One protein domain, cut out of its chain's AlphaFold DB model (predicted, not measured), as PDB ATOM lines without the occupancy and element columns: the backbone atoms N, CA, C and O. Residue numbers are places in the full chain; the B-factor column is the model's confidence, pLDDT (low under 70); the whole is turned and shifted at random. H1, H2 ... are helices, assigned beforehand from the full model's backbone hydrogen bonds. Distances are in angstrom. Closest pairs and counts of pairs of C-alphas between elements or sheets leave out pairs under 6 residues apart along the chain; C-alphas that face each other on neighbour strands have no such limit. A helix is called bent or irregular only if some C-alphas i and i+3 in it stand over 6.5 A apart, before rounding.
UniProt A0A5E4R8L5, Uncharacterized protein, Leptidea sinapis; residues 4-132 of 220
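This is residues 4 to 132 of the 220 residues of an uncharacterized protein of Leptidea sinapis (UniProt A0A5E4R8L5). H3 runs through the core with H1 and H5 on opposite sides of it and H2 and H4 on two others; beyond it H5, H6 and H7 form an up-and-down bundle, their centres in a triangle. Residues 36 to 42 stick out. The printed part has 129 residues with seven named helices, H1 to H7 in chain order, and no named strand: all helix, compact, radius of gyration of the C-alphas 13.8 A, spans 40 by 32 by 30 A.

H1, residues 4 to 19, touches residues 62 to 66 alone of H3, residues 53 to 66, at a steep tilt of 45 degrees; closest C-alphas Cys 17 and Gly 66, 5.4 A. H2, residues 25 to 31, touches H3 about perpendicular at 84 degrees; closest C-alphas Leu 28 and Arg 58, 5.5 A. H3 and H4, residues 70 to 84, form a hairpin; closest C-alphas Leu 64 and Gly 73, 5.1 A. H5, residues 88 to 101, touches H3; closest C-alphas Ala 61 and Val 95, 5.9 A. H5 and H6, residues 105 to 116, form a hairpin at 17 degrees; closest C-alphas Ala 96 and Val 108, 5.5 A. H6 and H7, residues 123 to 132, form another at 20 degrees; closest C-alphas Ala 112 and Ser 127, 4.6 A. H1 and H7 are apart. Every O i to N i+4 pair is within hydrogen-bond range in H1, H2, H3, H5 and H7, against 9 of 11 in H4 and 7 of 8 in H6.

H1 spans 22.4 A from C-alpha 4 at (140.024, 122.738, 154.262). H3 spans 19.4 A, H4 and H5 20.1 A each, and H6 17.3 A. H4 is irregular: C-alphas 72 and 75 are 7.5 A apart. H7 ends with C-alpha 132 at (139.396, 157.582, 160.907).

The farthest C-alphas, Asp 41 and Ser 124, are 40.6 A apart. The printed part has no cut. The H2 to H3 link is long, 21 residues. In this model, residues 35 to 44 have pLDDT under 70.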
ATOM      1  N   PHE A   4     139.241 123.607 153.374       92.44
ATOM      2  CA  PHE A   4     140.024 122.738 154.262       92.44
ATOM      3  C   PHE A   4     141.506 123.124 154.300       92.44
ATOM      4  O   PHE A   4     142.072 123.270 155.381       92.44
ATOM      5  N   THR A   5     142.133 123.352 153.141       92.81
ATOM      6  CA  THR A   5     143.534 123.802 153.089       92.81
ATOM      7  C   THR A   5     143.701 125.153 153.785       92.81
ATOM      8  O   THR A   5     144.649 125.331 154.550       92.81
ATOM      9  N   ARG A   6     142.747 126.074 153.584       94.75
ATOM     10  CA  ARG A   6     142.761 127.388 154.235       94.75
ATOM     11  C   ARG A   6     142.632 127.284 155.753       94.75
ATOM     12  O   ARG A   6     143.349 127.979 156.467       94.75
ATOM     13  N   GLN A   7     141.768 126.396 156.247       95.88
ATOM     14  CA  GLN A   7     141.620 126.143 157.679       95.88
ATOM     15  C   GLN A   7     142.922 125.618 158.294       95.88
ATOM     16  O   GLN A   7     143.309 126.083 159.358       95.88
ATOM     17  N   ILE A   8     143.614 124.688 157.629       95.69
ATOM     18  CA  ILE A   8     144.885 124.137 158.127       95.69
ATOM     19  C   ILE A   8     145.947 125.237 158.237       95.69
ATOM     20  O   ILE A   8     146.637 125.326 159.251       95.69
ATOM     21  N   GLU A   9     146.085 126.074 157.209       96.62
ATOM     22  CA  GLU A   9     147.029 127.196 157.213       96.62
ATOM     23  C   GLU A   9     146.705 128.207 158.321       96.62
ATOM     24  O   GLU A   9     147.591 128.578 159.092       96.62
ATOM     25  N   LEU A  10     145.429 128.584 158.449       96.56
ATOM     26  CA  LEU A  10     144.940 129.471 159.503       96.56
ATOM     27  C   LEU A  10     145.250 128.924 160.898       96.56
ATOM     28  O   LEU A  10     145.788 129.645 161.736       96.56
ATOM     29  N   THR A  11     144.925 127.656 161.146       95.50
ATOM     30  CA  THR A  11     145.150 127.022 162.446       95.50
ATOM     31  C   THR A  11     146.635 126.980 162.787       95.50
ATOM     32  O   THR A  11     146.991 127.305 163.913       95.50
ATOM     33  N   LYS A  12     147.517 126.657 161.831       96.62
ATOM     34  CA  LYS A  12     148.974 126.690 162.054       96.62
ATOM     35  C   LYS A  12     149.462 128.090 162.429       96.62
ATOM     36  O   LYS A  12     150.236 128.234 163.370       96.62
ATOM     37  N   TYR A  13     149.002 129.112 161.709       97.38
ATOM     38  CA  TYR A  13     149.376 130.496 161.992       97.38
ATOM     39  C   TYR A  13     148.912 130.930 163.390       97.38
ATOM     40  O   TYR A  13     149.712 131.439 164.174       97.38
ATOM     41  N   LEU A  14     147.640 130.694 163.726       95.94
ATOM     42  CA  LEU A  14     147.083 131.082 165.023       95.94
ATOM     43  C   LEU A  14     147.689 130.285 166.182       95.94
ATOM     44  O   LEU A  14     147.984 130.888 167.206       95.94
ATOM     45  N   ALA A  15     147.972 128.991 166.005       95.38
ATOM     46  CA  ALA A  15     148.667 128.189 167.013       95.38
ATOM     47  C   ALA A  15     150.063 128.757 167.326       95.38
ATOM     48  O   ALA A  15     150.449 128.848 168.486       95.38
ATOM     49  N   ASN A  16     150.801 129.223 166.310       96.62
ATOM     50  CA  ASN A  16     152.084 129.899 166.527       96.62
ATOM     51  C   ASN A  16     151.928 131.245 167.256       96.62
ATOM     52  O   ASN A  16     152.799 131.635 168.035       96.62
ATOM     53  N   CYS A  17     150.839 131.978 167.004       96.12
ATOM     54  CA  CYS A  17     150.546 133.229 167.709       96.12
ATOM     55  C   CYS A  17     150.155 132.981 169.172       96.12
ATOM     56  O   CYS A  17     150.593 133.720 170.052       96.12
ATOM     57  N   GLU A  18     149.375 131.932 169.427       94.38
ATOM     58  CA  GLU A  18     148.970 131.486 170.761       94.38
ATOM     59  C   GLU A  18     150.167 130.984 171.574       94.38
ATOM     60  O   GLU A  18     150.365 131.431 172.699       94.38
ATOM     61  N   ALA A  19     151.043 130.167 170.979       95.31
ATOM     62  CA  ALA A  19     152.287 129.718 171.611       95.31
ATOM     63  C   ALA A  19     153.217 130.883 172.003       95.31
ATOM     64  O   ALA A  19     154.003 130.775 172.941       95.31
ATOM     65  N   ALA A  20     153.114 132.012 171.299       94.19
ATOM     66  CA  ALA A  20     153.829 133.241 171.618       94.19
ATOM     67  C   ALA A  20     153.036 134.210 172.521       94.19
ATOM     68  O   ALA A  20     153.446 135.360 172.672       94.19
ATOM     69  N   ASN A  21     151.911 133.770 173.094       92.56
ATOM     70  CA  ASN A  21     151.004 134.544 173.951       92.56
ATOM     71  C   ASN A  21     150.456 135.837 173.311       92.56
ATOM     72  O   ASN A  21     150.130 136.790 174.016       92.56
ATOM     73  N   ARG A  22     150.348 135.895 171.977       91.06
ATOM     74  CA  ARG A  22     149.833 137.078 171.255       91.06
ATOM     75  C   ARG A  22     148.337 137.020 170.963       91.06
ATOM     76  O   ARG A  22     147.716 138.056 170.752       91.06
ATOM     77  N   VAL A  23     147.759 135.820 170.930       91.81
ATOM     78  CA  VAL A  23     146.326 135.593 170.704       91.81
ATOM     79  C   VAL A  23     145.832 134.559 171.696       91.81
ATOM     80  O   VAL A  23     146.517 133.581 171.971       91.81
ATOM     81  N   SER A  24     144.626 134.772 172.199       89.69
ATOM     82  CA  SER A  24     143.862 133.790 172.962       89.69
ATOM     83  C   SER A  24     142.409 133.821 172.497       89.69
ATOM     84  O   SER A  24     141.998 134.743 171.789       89.69
ATOM     85  N   ASN A  25     141.609 132.844 172.921       86.50
ATOM     86  CA  ASN A  25     140.175 132.843 172.633       86.50
ATOM     87  C   ASN A  25     139.497 134.149 173.116       86.50
ATOM     88  O   ASN A  25     138.769 134.775 172.350       86.50
ATOM     89  N   LYS A  26     139.859 134.646 174.309       86.81
ATOM     90  CA  LYS A  26     139.364 135.929 174.842       86.81
ATOM     91  C   LYS A  26     139.637 137.092 173.889       86.81
ATOM     92  O   LYS A  26     138.712 137.803 173.509       86.81
ATOM     93  N   VAL A  27     140.878 137.205 173.408       90.38
ATOM     94  CA  VAL A  27     141.277 138.238 172.438       90.38
ATOM     95  C   VAL A  27     140.422 138.163 171.168       90.38
ATOM     96  O   VAL A  27     139.940 139.186 170.691       90.38
ATOM     97  N   LEU A  28     140.154 136.967 170.633       90.38
ATOM     98  CA  LEU A  28     139.316 136.813 169.433       90.38
ATOM     99  C   LEU A  28     137.886 137.341 169.630       90.38
ATOM    100  O   LEU A  28     137.283 137.851 168.682       90.38
ATOM    101  N   HIS A  29     137.342 137.218 170.840       88.50
ATOM    102  CA  HIS A  29     135.998 137.688 171.179       88.50
ATOM    103  C   HIS A  29     135.964 139.189 171.511       88.50
ATOM    104  O   HIS A  29     134.957 139.842 171.228       88.50
ATOM    105  N   GLU A  30     137.065 139.748 172.021       90.62
ATOM    106  CA  GLU A  30     137.225 141.177 172.318       90.62
ATOM    107  C   GLU A  30     137.351 142.045 171.057       90.62
ATOM    108  O   GLU A  30     136.793 143.142 171.018       90.62
ATOM    109  N   ILE A  31     138.042 141.577 170.005       92.81
ATOM    110  CA  ILE A  31     138.280 142.405 168.804       92.81
ATOM    111  C   ILE A  31     136.965 142.723 168.075       92.81
ATOM    112  O   ILE A  31     136.734 143.861 167.659       92.81
ATOM    113  N   ILE A  32     136.096 141.716 167.911       92.19
ATOM    114  CA  ILE A  32     134.781 141.858 167.270       92.19
ATOM    115  C   ILE A  32     133.695 141.338 168.227       92.19
ATOM    116  O   ILE A  32     133.443 140.123 168.281       92.19
ATOM    117  N   PRO A  33     133.014 142.242 168.959       83.69
ATOM    118  CA  PRO A  33     131.932 141.885 169.870       83.69
ATOM    119  C   PRO A  33     130.767 141.192 169.153       83.69
ATOM    120  O   PRO A  33     130.450 141.494 168.003       83.69
ATOM    121  N   SER A  34     130.116 140.247 169.836       72.50
ATOM    122  CA  SER A  34     128.895 139.605 169.330       72.50
ATOM    123  C   SER A  34     127.691 140.482 169.681       72.50
ATOM    124  O   SER A  34     127.586 140.903 170.829       72.50
ATOM    125  N   PRO A  35     126.747 140.710 168.755       62.09
ATOM    126  CA  PRO A  35     125.520 141.455 169.043       62.09
ATOM    127  C   PRO A  35     124.527 140.693 169.941       62.09
ATOM    128  O   PRO A  35     123.558 141.281 170.406       62.09
ATOM    129  N   SER A  36     124.733 139.393 170.178       59.84
ATOM    130  CA  SER A  36     123.851 138.566 171.012       59.84
ATOM    131  C   SER A  36     124.528 138.207 172.343       59.84
ATOM    132  O   SER A  36     125.688 137.775 172.295       59.84
ATOM    133  N   PRO A  37     123.823 138.336 173.492       52.09
ATOM    134  CA  PRO A  37     124.267 137.792 174.771       52.09
ATOM    135  C   PRO A  37     124.237 136.267 174.663       52.09
ATOM    136  O   PRO A  37     123.198 135.620 174.781       52.09
ATOM    137  N   ARG A  38     125.387 135.704 174.318       55.66
ATOM    138  CA  ARG A  38     125.605 134.267 174.215       55.66
ATOM    139  C   ARG A  38     125.850 133.709 175.620       55.66
ATOM    140  O   ARG A  38     126.518 134.351 176.421       55.66
ATOM    141  N   SER A  39     125.284 132.542 175.923       53.53
ATOM    142  CA  SER A  39     125.582 131.800 177.154       53.53
ATOM    143  C   SER A  39     127.076 131.455 177.215       53.53
ATOM    144  O   SER A  39     127.678 131.186 176.170       53.53
ATOM    145  N   GLU A  40     127.657 131.428 178.421       52.44
ATOM    146  CA  GLU A  40     129.086 131.136 178.663       52.44
ATOM    147  C   GLU A  40     129.565 129.844 177.959       52.44
ATOM    148  O   GLU A  40     130.696 129.774 177.483       52.44
ATOM    149  N   ASP A  41     128.676 128.863 177.759       50.50
ATOM    150  CA  ASP A  41     128.963 127.613 177.037       50.50
ATOM    151  C   ASP A  41     129.302 127.791 175.543       50.50
ATOM    152  O   ASP A  41     130.018 126.973 174.962       50.50
ATOM    153  N   THR A  42     128.822 128.854 174.887       54.09
ATOM    154  CA  THR A  42     129.130 129.111 173.463       54.09
ATOM    155  C   THR A  42     130.426 129.884 173.227       54.09
ATOM    156  O   THR A  42     130.880 129.930 172.079       54.09
ATOM    157  N   ASP A  43     131.038 130.437 174.278       60.00
ATOM    158  CA  ASP A  43     132.352 131.095 174.209       60.00
ATOM    159  C   ASP A  43     133.510 130.080 174.211       60.00
ATOM    160  O   ASP A  43     134.584 130.364 173.689       60.00
ATOM    161  N   ASN A  44     133.275 128.848 174.675       66.12
ATOM    162  CA  ASN A  44     134.302 127.801 174.717       66.12
ATOM    163  C   ASN A  44     134.437 126.968 173.428       66.12
ATOM    164  O   ASN A  44     135.335 126.127 173.337       66.12
ATOM    165  N   ARG A  45     133.584 127.164 172.410       81.38
ATOM    166  CA  ARG A  45     133.723 126.412 171.148       81.38
ATOM    167  C   ARG A  45     134.873 126.972 170.296       81.38
ATOM    168  O   ARG A  45     134.991 128.190 170.161       81.38
ATOM    169  N   PRO A  46     135.679 126.120 169.638       82.44
ATOM    170  CA  PRO A  46     136.741 126.597 168.763       82.44
ATOM    171  C   PRO A  46     136.157 127.318 167.543       82.44
ATOM    172  O   PRO A  46     135.256 126.814 166.864       82.44
ATOM    173  N   LEU A  47     136.692 128.502 167.239       90.38
ATOM    174  CA  LEU A  47     136.331 129.239 166.033       90.38
ATOM    175  C   LEU A  47     136.975 128.577 164.806       90.38
ATOM    176  O   LEU A  47     138.163 128.257 164.804       90.38
ATOM    177  N   THR A  48     136.195 128.395 163.737       93.31
ATOM    178  CA  THR A  48     136.685 127.844 162.460       93.31
ATOM    179  C   THR A  48     136.107 128.597 161.259       93.31
ATOM    180  O   THR A  48     135.083 129.275 161.359       93.31
ATOM    181  N   LEU A  49     136.726 128.432 160.088       95.25
ATOM    182  CA  LEU A  49     136.255 128.944 158.798       95.25
ATOM    183  C   LEU A  49     134.971 128.271 158.298       95.25
ATOM    184  O   LEU A  49     134.402 128.716 157.302       95.25
ATOM    185  N   PHE A  50     134.501 127.226 158.978       93.81
ATOM    186  CA  PHE A  50     133.204 126.594 158.726       93.81
ATOM    187  C   PHE A  50     132.079 127.209 159.569       93.81
ATOM    188  O   PHE A  50     130.918 126.853 159.394       93.81
ATOM    189  N   GLY A  51     132.417 128.124 160.484       90.88
ATOM    190  CA  GLY A  51     131.460 128.822 161.331       90.88
ATOM    191  C   GLY A  51     130.689 129.934 160.618       90.88
ATOM    192  O   GLY A  51     130.723 130.092 159.394       90.88
ATOM    193  N   SER A  52     129.996 130.735 161.424       92.25
ATOM    194  CA  SER A  52     129.268 131.915 160.949       92.25
ATOM    195  C   SER A  52     130.220 132.982 160.400       92.25
ATOM    196  O   SER A  52     131.403 132.995 160.738       92.25
ATOM    197  N   ASN A  53     129.717 133.930 159.603       93.81
ATOM    198  CA  ASN A  53     130.547 135.041 159.119       93.81
ATOM    199  C   ASN A  53     131.193 135.825 160.268       93.81
ATOM    200  O   ASN A  53     132.360 136.179 160.159       93.81
ATOM    201  N   THR A  54     130.500 136.009 161.393       92.38
ATOM    202  CA  THR A  54     131.079 136.634 162.592       92.38
ATOM    203  C   THR A  54     132.259 135.831 163.148       92.38
ATOM    204  O   THR A  54     133.291 136.416 163.469       92.38
ATOM    205  N   ASP A  55     132.156 134.499 163.213       93.25
ATOM    206  CA  ASP A  55     133.265 133.642 163.664       93.25
ATOM    207  C   ASP A  55     134.466 133.755 162.708       93.25
ATOM    208  O   ASP A  55     135.608 133.895 163.148       93.25
ATOM    209  N   LYS A  56     134.209 133.766 161.393       95.81
ATOM    210  CA  LYS A  56     135.246 133.951 160.365       95.81
ATOM    211  C   LYS A  56     135.918 135.317 160.485       95.81
ATOM    212  O   LYS A  56     137.139 135.403 160.433       95.81
ATOM    213  N   MET A  57     135.137 136.379 160.673       96.44
ATOM    214  CA  MET A  57     135.648 137.737 160.859       96.44
ATOM    215  C   MET A  57     136.542 137.836 162.100       96.44
ATOM    216  O   MET A  57     137.615 138.426 162.018       96.44
ATOM    217  N   ARG A  58     136.151 137.216 163.222       95.62
ATOM    218  CA  ARG A  58     136.971 137.154 164.447       95.62
ATOM    219  C   ARG A  58     138.293 136.440 164.225       95.62
ATOM    220  O   ARG A  58     139.326 136.930 164.662       95.62
ATOM    221  N   LEU A  59     138.276 135.315 163.510       96.44
ATOM    222  CA  LEU A  59     139.501 134.600 163.147       96.44
ATOM    223  C   LEU A  59     140.437 135.467 162.307       96.44
ATOM    224  O   LEU A  59     141.629 135.530 162.591       96.44
ATOM    225  N   VAL A  60     139.903 136.157 161.298       97.81
ATOM    226  CA  VAL A  60     140.685 137.074 160.457       97.81
ATOM    227  C   VAL A  60     141.245 138.234 161.280       97.81
ATOM    228  O   VAL A  60     142.421 138.565 161.148       97.81
ATOM    229  N   ALA A  61     140.438 138.820 162.162       97.62
ATOM    230  CA  ALA A  61     140.894 139.865 163.068       97.62
ATOM    231  C   ALA A  61     142.022 139.358 163.985       97.62
ATOM    232  O   ALA A  61     143.038 140.030 164.141       97.62
ATOM    233  N   GLY A  62     141.892 138.130 164.494       97.19
ATOM    234  CA  GLY A  62     142.923 137.414 165.243       97.19
ATOM    235  C   GLY A  62     144.230 137.232 164.479       97.19
ATOM    236  O   GLY A  62     145.302 137.435 165.041       97.19
ATOM    237  N   VAL A  63     144.158 136.897 163.188       98.12
ATOM    238  CA  VAL A  63     145.344 136.791 162.320       98.12
ATOM    239  C   VAL A  63     146.080 138.128 162.233       98.12
ATOM    240  O   VAL A  63     147.306 138.156 162.359       98.12
ATOM    241  N   LEU A  64     145.333 139.219 162.049       98.19
ATOM    242  CA  LEU A  64     145.887 140.567 161.909       98.19
ATOM    243  C   LEU A  64     146.537 141.059 163.206       98.19
ATOM    244  O   LEU A  64     147.630 141.614 163.160       98.19
ATOM    245  N   VAL A  65     145.913 140.834 164.367       96.94
ATOM    246  CA  VAL A  65     146.482 141.291 165.650       96.94
ATOM    247  C   VAL A  65     147.526 140.329 166.222       96.94
ATOM    248  O   VAL A  65     148.367 140.745 167.014       96.94
ATOM    249  N   GLY A  66     147.482 139.051 165.845       94.44
ATOM    250  CA  GLY A  66     148.322 138.007 166.428       94.44
ATOM    251  C   GLY A  66     149.748 137.941 165.903       94.44
ATOM    252  O   GLY A  66     150.614 137.348 166.552       94.44
ATOM    253  N   GLY A  67     150.006 138.550 164.745       91.75
ATOM    254  CA  GLY A  67     151.358 138.713 164.220       91.75
ATOM    255  C   GLY A  67     152.224 139.579 165.139       91.75
ATOM    256  O   GLY A  67     151.717 140.395 165.913       91.75
ATOM    257  N   ALA A  68     153.549 139.412 165.045       91.50
ATOM    258  CA  ALA A  68     154.488 140.352 165.669       91.50
ATOM    259  C   ALA A  68     154.224 141.781 165.165       91.50
ATOM    260  O   ALA A  68     154.198 142.731 165.943       91.50
ATOM    261  N   THR A  69     153.916 141.872 163.876       95.44
ATOM    262  CA  THR A  69     153.434 143.046 163.160       95.44
ATOM    263  C   THR A  69     152.208 142.654 162.329       95.44
ATOM    264  O   THR A  69     152.017 141.477 162.003       95.44
ATOM    265  N   VAL A  70     151.341 143.614 162.005       96.69
ATOM    266  CA  VAL A  70     150.093 143.353 161.262       96.69
ATOM    267  C   VAL A  70     150.356 142.805 159.857       96.69
ATOM    268  O   VAL A  70     149.621 141.938 159.380       96.69
ATOM    269  N   ASP A  71     151.413 143.275 159.198       97.06
ATOM    270  CA  ASP A  71     151.814 142.832 157.859       97.06
ATOM    271  C   ASP A  71     152.134 141.329 157.799       97.06
ATOM    272  O   ASP A  71     151.785 140.675 156.816       97.06
ATOM    273  N   ALA A  72     152.677 140.749 158.875       96.94
ATOM    274  CA  ALA A  72     152.994 139.322 158.961       96.94
ATOM    275  C   ALA A  72     151.761 138.412 158.787       96.94
ATOM    276  O   ALA A  72     151.879 137.291 158.287       96.94
ATOM    277  N   GLY A  73     150.577 138.887 159.190       96.56
ATOM    278  CA  GLY A  73     149.304 138.177 159.028       96.56
ATOM    279  C   GLY A  73     148.465 138.662 157.844       96.56
ATOM    280  O   GLY A  73     147.474 138.015 157.489       96.56
ATOM    281  N   PHE A  74     148.833 139.784 157.224       98.06
ATOM    282  CA  PHE A  74     147.961 140.499 156.297       98.06
ATOM    283  C   PHE A  74     147.621 139.684 155.047       98.06
ATOM    284  O   PHE A  74     146.450 139.573 154.695       98.06
ATOM    285  N   ASP A  75     148.598 139.028 154.418       97.12
ATOM    286  CA  ASP A  75     148.359 138.234 153.204       97.12
ATOM    287  C   ASP A  75     147.444 137.025 153.449       97.12
ATOM    288  O   ASP A  75     146.677 136.608 152.574       97.12
ATOM    289  N   LEU A  76     147.515 136.424 154.639       97.69
ATOM    290  CA  LEU A  76     146.607 135.350 155.034       97.69
ATOM    291  C   LEU A  76     145.201 135.900 155.290       97.69
ATOM    292  O   LEU A  76     144.233 135.361 154.751       97.69
ATOM    293  N   ALA A  77     145.093 136.987 156.056       97.94
ATOM    294  CA  ALA A  77     143.829 137.661 156.330       97.94
ATOM    295  C   ALA A  77     143.127 138.098 155.033       97.94
ATOM    296  O   ALA A  77     141.971 137.741 154.809       97.94
ATOM    297  N   PHE A  78     143.845 138.777 154.136       97.19
ATOM    298  CA  PHE A  78     143.342 139.263 152.852       97.19
ATOM    299  C   PHE A  78     142.830 138.131 151.953       97.19
ATOM    300  O   PHE A  78     141.746 138.232 151.368       97.19
ATOM    301  N   ARG A  79     143.569 137.012 151.875       96.00
ATOM    302  CA  ARG A  79     143.117 135.817 151.144       96.00
ATOM    303  C   ARG A  79     141.818 135.263 151.724       96.00
ATOM    304  O   ARG A  79     140.897 135.002 150.956       96.00
ATOM    305  N   ILE A  80     141.710 135.123 153.049       97.25
ATOM    306  CA  ILE A  80     140.485 134.616 153.693       97.25
ATOM    307  C   ILE A  80     139.305 135.551 153.423       97.25
ATOM    308  O   ILE A  80     138.239 135.078 153.032       97.25
ATOM    309  N   ILE A  81     139.496 136.862 153.593       96.62
ATOM    310  CA  ILE A  81     138.478 137.888 153.327       96.62
ATOM    311  C   ILE A  81     137.945 137.754 151.900       96.62
ATOM    312  O   ILE A  81     136.733 137.680 151.703       96.62
ATOM    313  N   THR A  82     138.845 137.664 150.919       94.62
ATOM    314  CA  THR A  82     138.489 137.623 149.496       94.62
ATOM    315  C   THR A  82     137.801 136.306 149.127       94.62
ATOM    316  O   THR A  82     136.759 136.308 148.474       94.62
ATOM    317  N   GLU A  83     138.343 135.168 149.571       94.31
ATOM    318  CA  GLU A  83     137.797 133.836 149.275       94.31
ATOM    319  C   GLU A  83     136.424 133.609 149.920       94.31
ATOM    320  O   GLU A  83     135.560 132.966 149.326       94.31
ATOM    321  N   GLN A  84     136.218 134.134 151.129       94.00
ATOM    322  CA  GLN A  84     134.981 133.966 151.895       94.00
ATOM    323  C   GLN A  84     133.999 135.138 151.722       94.00
ATOM    324  O   GLN A  84     132.909 135.085 152.289       94.00
ATOM    325  N   ARG A  85     134.360 136.169 150.939       94.50
ATOM    326  CA  ARG A  85     133.571 137.395 150.705       94.50
ATOM    327  C   ARG A  85     133.129 138.072 152.007       94.50
ATOM    328  O   ARG A  85     131.957 138.399 152.182       94.50
ATOM    329  N   LEU A  86     134.064 138.216 152.943       96.12
ATOM    330  CA  LEU A  86     133.803 138.859 154.230       96.12
ATOM    331  C   LEU A  86     133.800 140.382 154.093       96.12
ATOM    332  O   LEU A  86     134.406 140.937 153.179       96.12
ATOM    333  N   ASP A  87     133.152 141.046 155.044       95.88
ATOM    334  CA  ASP A  87     133.157 142.503 155.150       95.88
ATOM    335  C   ASP A  87     134.523 142.992 155.656       95.88
ATOM    336  O   ASP A  87     134.788 143.062 156.860       95.88
ATOM    337  N   SER A  88     135.413 143.270 154.705       96.06
ATOM    338  CA  SER A  88     136.784 143.720 154.935       96.06
ATOM    339  C   SER A  88     136.833 145.014 155.744       96.06
ATOM    340  O   SER A  88     137.585 145.114 156.712       96.06
ATOM    341  N   MET A  89     135.982 145.977 155.397       95.94
ATOM    342  CA  MET A  89     135.950 147.289 156.029       95.94
ATOM    343  C   MET A  89     135.556 147.202 157.508       95.94
ATOM    344  O   MET A  89     136.190 147.827 158.368       95.94
ATOM    345  N   ASN A  90     134.555 146.378 157.824       95.94
ATOM    346  CA  ASN A  90     134.146 146.139 159.201       95.94
ATOM    347  C   ASN A  90     135.263 145.449 160.010       95.94
ATOM    348  O   ASN A  90     135.600 145.901 161.106       95.94
ATOM    349  N   ILE A  91     135.914 144.421 159.448       97.81
ATOM    350  CA  ILE A  91     137.049 143.742 160.099       97.81
ATOM    351  C   ILE A  91     138.180 144.731 160.402       97.81
ATOM    352  O   ILE A  91     138.628 144.818 161.546       97.81
ATOM    353  N   TYR A  92     138.646 145.485 159.402       98.31
ATOM    354  CA  TYR A  92     139.787 146.385 159.578       98.31
ATOM    355  C   TYR A  92     139.492 147.509 160.574       98.31
ATOM    356  O   TYR A  92     140.363 147.861 161.367       98.31
ATOM    357  N   SER A  93     138.257 148.019 160.601       97.94
ATOM    358  CA  SER A  93     137.830 149.026 161.582       97.94
ATOM    359  C   SER A  93     137.883 148.499 163.013       97.94
ATOM    360  O   SER A  93     138.339 149.200 163.915       97.94
ATOM    361  N   HIS A  94     137.432 147.262 163.235       97.88
ATOM    362  CA  HIS A  94     137.513 146.617 164.544       97.88
ATOM    363  C   HIS A  94     138.958 146.357 164.971       97.88
ATOM    364  O   HIS A  94     139.325 146.659 166.106       97.88
ATOM    365  N   VAL A  95     139.796 145.871 164.051       98.38
ATOM    366  CA  VAL A  95     141.228 145.665 164.302       98.38
ATOM    367  C   VAL A  95     141.910 146.980 164.670       98.38
ATOM    368  O   VAL A  95     142.640 147.024 165.654       98.38
ATOM    369  N   ALA A  96     141.636 148.069 163.952       98.38
ATOM    370  CA  ALA A  96     142.216 149.374 164.247       98.38
ATOM    371  C   ALA A  96     141.841 149.893 165.642       98.38
ATOM    372  O   ALA A  96     142.717 150.311 166.398       98.38
ATOM    373  N   LYS A  97     140.559 149.796 166.017       97.69
ATOM    374  CA  LYS A  97     140.086 150.156 167.364       97.69
ATOM    375  C   LYS A  97     140.764 149.310 168.445       97.69
ATOM    376  O   LYS A  97     141.211 149.849 169.454       97.69
ATOM    377  N   TYR A  98     140.872 147.999 168.223       97.31
ATOM    378  CA  TYR A  98     141.536 147.088 169.154       97.31
ATOM    379  C   TYR A  98     143.027 147.418 169.321       97.31
ATOM    380  O   TYR A  98     143.520 147.487 170.446       97.31
ATOM    381  N   LEU A  99     143.747 147.673 168.225       97.31
ATOM    382  CA  LEU A  99     145.167 148.039 168.260       97.31
ATOM    383  C   LEU A  99     145.399 149.340 169.035       97.31
ATOM    384  O   LEU A  99     146.339 149.414 169.820       97.31
ATOM    385  N   VAL A 100     144.528 150.341 168.882       96.62
ATOM    386  CA  VAL A 100     144.590 151.562 169.699       96.62
ATOM    387  C   VAL A 100     144.374 151.243 171.179       96.62
ATOM    388  O   VAL A 100     145.192 151.620 172.011       96.62
ATOM    389  N   ASN A 101     143.318 150.503 171.519       94.38
ATOM    390  CA  ASN A 101     142.979 150.201 172.915       94.38
ATOM    391  C   ASN A 101     144.003 149.303 173.627       94.38
ATOM    392  O   ASN A 101     144.029 149.267 174.853       94.38
ATOM    393  N   THR A 102     144.853 148.611 172.867       93.62
ATOM    394  CA  THR A 102     145.960 147.781 173.370       93.62
ATOM    395  C   THR A 102     147.326 148.457 173.229       93.62
ATOM    396  O   THR A 102     148.354 147.786 173.270       93.62
ATOM    397  N   ASP A 103     147.347 149.783 173.050       92.81
ATOM    398  CA  ASP A 103     148.550 150.622 172.957       92.81
ATOM    399  C   ASP A 103     149.501 150.253 171.791       92.81
ATOM    400  O   ASP A 103     150.681 150.603 171.778       92.81
ATOM    401  N   ARG A 104     148.971 149.610 170.743       94.69
ATOM    402  CA  ARG A 104     149.665 149.243 169.493       94.69
ATOM    403  C   ARG A 104     149.285 150.156 168.322       94.69
ATOM    404  O   ARG A 104     149.156 149.700 167.188       94.69
ATOM    405  N   PHE A 105     149.101 151.454 168.556       93.81
ATOM    406  CA  PHE A 105     148.589 152.376 167.528       93.81
ATOM    407  C   PHE A 105     149.471 152.457 166.262       93.81
ATOM    408  O   PHE A 105     148.950 152.651 165.167       93.81
ATOM    409  N   MET A 106     150.792 152.261 166.371       96.06
ATOM    410  CA  MET A 106     151.697 152.258 165.208       96.06
ATOM    411  C   MET A 106     151.360 151.144 164.209       96.06
ATOM    412  O   MET A 106     151.501 151.330 163.001       96.06
ATOM    413  N   GLU A 107     150.817 150.025 164.691       98.00
ATOM    414  CA  GLU A 107     150.358 148.923 163.845       98.00
ATOM    415  C   GLU A 107     149.131 149.300 163.007       98.00
ATOM    416  O   GLU A 107     148.905 148.717 161.949       98.00
ATOM    417  N   VAL A 108     148.364 150.320 163.408       98.25
ATOM    418  CA  VAL A 108     147.287 150.871 162.571       98.25
ATOM    419  C   VAL A 108     147.863 151.523 161.315       98.25
ATOM    420  O   VAL A 108     147.314 151.335 160.231       98.25
ATOM    421  N   LYS A 109     148.989 152.243 161.421       98.06
ATOM    422  CA  LYS A 109     149.665 152.833 160.250       98.06
ATOM    423  C   LYS A 109     150.147 151.734 159.300       98.06
ATOM    424  O   LYS A 109     149.985 151.846 158.083       98.06
ATOM    425  N   VAL A 110     150.678 150.638 159.853       98.31
ATOM    426  CA  VAL A 110     151.066 149.445 159.080       98.31
ATOM    427  C   VAL A 110     149.847 148.832 158.390       98.31
ATOM    428  O   VAL A 110     149.878 148.640 157.176       98.31
ATOM    429  N   LEU A 111     148.743 148.620 159.114       98.56
ATOM    430  CA  LEU A 111     147.488 148.117 158.552       98.56
ATOM    431  C   LEU A 111     146.990 148.999 157.400       98.56
ATOM    432  O   LEU A 111     146.707 148.499 156.313       98.56
ATOM    433  N   ALA A 112     146.925 150.315 157.609       98.12
ATOM    434  CA  ALA A 112     146.478 151.273 156.603       98.12
ATOM    435  C   ALA A 112     147.360 151.232 155.345       98.12
ATOM    436  O   ALA A 112     146.837 151.310 154.226       98.12
ATOM    437  N   LYS A 113     148.679 151.062 155.507       98.06
ATOM    438  CA  LYS A 113     149.633 150.882 154.404       98.06
ATOM    439  C   LYS A 113     149.402 149.563 153.663       98.06
ATOM    440  O   LYS A 113     149.361 149.573 152.434       98.06
ATOM    441  N   CYS A 114     149.218 148.455 154.380       98.19
ATOM    442  CA  CYS A 114     148.923 147.147 153.791       98.19
ATOM    443  C   CYS A 114     147.621 147.168 152.981       98.19
ATOM    444  O   CYS A 114     147.613 146.734 151.831       98.19
ATOM    445  N   ILE A 115     146.547 147.751 153.530       97.94
ATOM    446  CA  ILE A 115     145.261 147.913 152.830       97.94
ATOM    447  C   ILE A 115     145.455 148.723 151.554       97.94
ATOM    448  O   ILE A 115     145.006 148.303 150.491       97.94
ATOM    449  N   ARG A 116     146.166 149.851 151.628       96.50
ATOM    450  CA  ARG A 116     146.411 150.720 150.469       96.50
ATOM    451  C   ARG A 116     147.232 150.039 149.374       96.50
ATOM    452  O   ARG A 116     146.986 150.285 148.199       96.50
ATOM    453  N   GLY A 117     148.194 149.203 149.759       96.25
ATOM    454  CA  GLY A 117     148.998 148.398 148.838       96.25
ATOM    455  C   GLY A 117     148.293 147.140 148.320       96.25
ATOM    456  O   GLY A 117     148.852 146.437 147.479       96.25
ATOM    457  N   SER A 118     147.092 146.834 148.816       94.50
ATOM    458  CA  SER A 118     146.325 145.662 148.398       94.50
ATOM    459  C   SER A 118     145.654 145.867 147.033       94.50
ATOM    460  O   SER A 118     145.586 146.970 146.494       94.50
ATOM    461  N   LYS A 119     145.123 144.780 146.463       90.75
ATOM    462  CA  LYS A 119     144.425 144.785 145.163       90.75
ATOM    463  C   LYS A 119     142.919 145.063 145.281       90.75
ATOM    464  O   LYS A 119     142.163 144.725 144.375       90.75
ATOM    465  N   GLU A 120     142.468 145.609 146.406       90.81
ATOM    466  CA  GLU A 120     141.050 145.847 146.681       90.81
ATOM    467  C   GLU A 120     140.536 147.106 145.954       90.81
ATOM    468  O   GLU A 120     141.183 148.153 145.968       90.81
ATOM    469  N   THR A 121     139.353 147.033 145.330       86.81
ATOM    470  CA  THR A 121     138.790 148.093 144.456       86.81
ATOM    471  C   THR A 121     138.580 149.444 145.164       86.81
ATOM    472  O   THR A 121     138.469 150.475 144.505       86.81
ATOM    473  N   ALA A 122     138.569 149.468 146.500       93.31
ATOM    474  CA  ALA A 122     138.428 150.669 147.329       93.31
ATOM    475  C   ALA A 122     139.563 150.830 148.363       93.31
ATOM    476  O   ALA A 122     139.377 151.502 149.377       93.31
ATOM    477  N   ALA A 123     140.742 150.251 148.104       95.44
ATOM    478  CA  ALA A 123     141.883 150.219 149.026       95.44
ATOM    479  C   ALA A 123     142.222 151.585 149.661       95.44
ATOM    480  O   ALA A 123     142.376 151.687 150.876       95.44
ATOM    481  N   SER A 124     142.286 152.659 148.866       95.88
ATOM    482  CA  SER A 124     142.580 154.008 149.378       95.88
ATOM    483  C   SER A 124     141.496 154.547 150.312       95.88
ATOM    484  O   SER A 124     141.822 155.152 151.329       95.88
ATOM    485  N   LEU A 125     140.219 154.320 149.982       96.06
ATOM    486  CA  LEU A 125     139.091 154.748 150.813       96.06
ATOM    487  C   LEU A 125     139.064 153.964 152.126       96.06
ATOM    488  O   LEU A 125     138.932 154.556 153.188       96.06
ATOM    489  N   MET A 126     139.237 152.645 152.057       96.81
ATOM    490  CA  MET A 126     139.262 151.786 153.240       96.81
ATOM    491  C   MET A 126     140.440 152.120 154.156       96.81
ATOM    492  O   MET A 126     140.276 152.172 155.367       96.81
ATOM    493  N   SER A 127     141.615 152.396 153.585       97.94
ATOM    494  CA  SER A 127     142.792 152.850 154.332       97.94
ATOM    495  C   SER A 127     142.501 154.140 155.112       97.94
ATOM    496  O   SER A 127     142.771 154.197 156.310       97.94
ATOM    497  N   ASP A 128     141.881 155.139 154.473       97.94
ATOM    498  CA  ASP A 128     141.473 156.381 155.142       97.94
ATOM    499  C   ASP A 128     140.422 156.124 156.237       97.94
ATOM    500  O   ASP A 128     140.566 156.617 157.352       97.94
ATOM    501  N   GLN A 129     139.402 155.302 155.970       97.56
ATOM    502  CA  GLN A 129     138.354 155.017 156.957       97.56
ATOM    503  C   GLN A 129     138.867 154.207 158.164       97.56
ATOM    504  O   GLN A 129     138.374 154.370 159.278       97.56
ATOM    505  N   VAL A 130     139.869 153.348 157.969       98.12
ATOM    506  CA  VAL A 130     140.553 152.624 159.052       98.12
ATOM    507  C   VAL A 130     141.326 153.588 159.951       98.12
ATOM    508  O   VAL A 130     141.271 153.460 161.176       98.12
ATOM    509  N   LEU A 131     141.996 154.581 159.363       98.50
ATOM    510  CA  LEU A 131     142.654 155.650 160.116       98.50
ATOM    511  C   LEU A 131     141.630 156.514 160.867       98.50
ATOM    512  O   LEU A 131     141.833 156.792 162.045       98.50
ATOM    513  N   GLU A 132     140.503 156.871 160.243       97.94
ATOM    514  CA  GLU A 132     139.396 157.582 160.907       97.94
ATOM    515  C   GLU A 132     138.847 156.794 162.109       97.94
ATOM    516  O   GLU A 132     138.666 157.351 163.194       97.94
TER     517      GLU A 132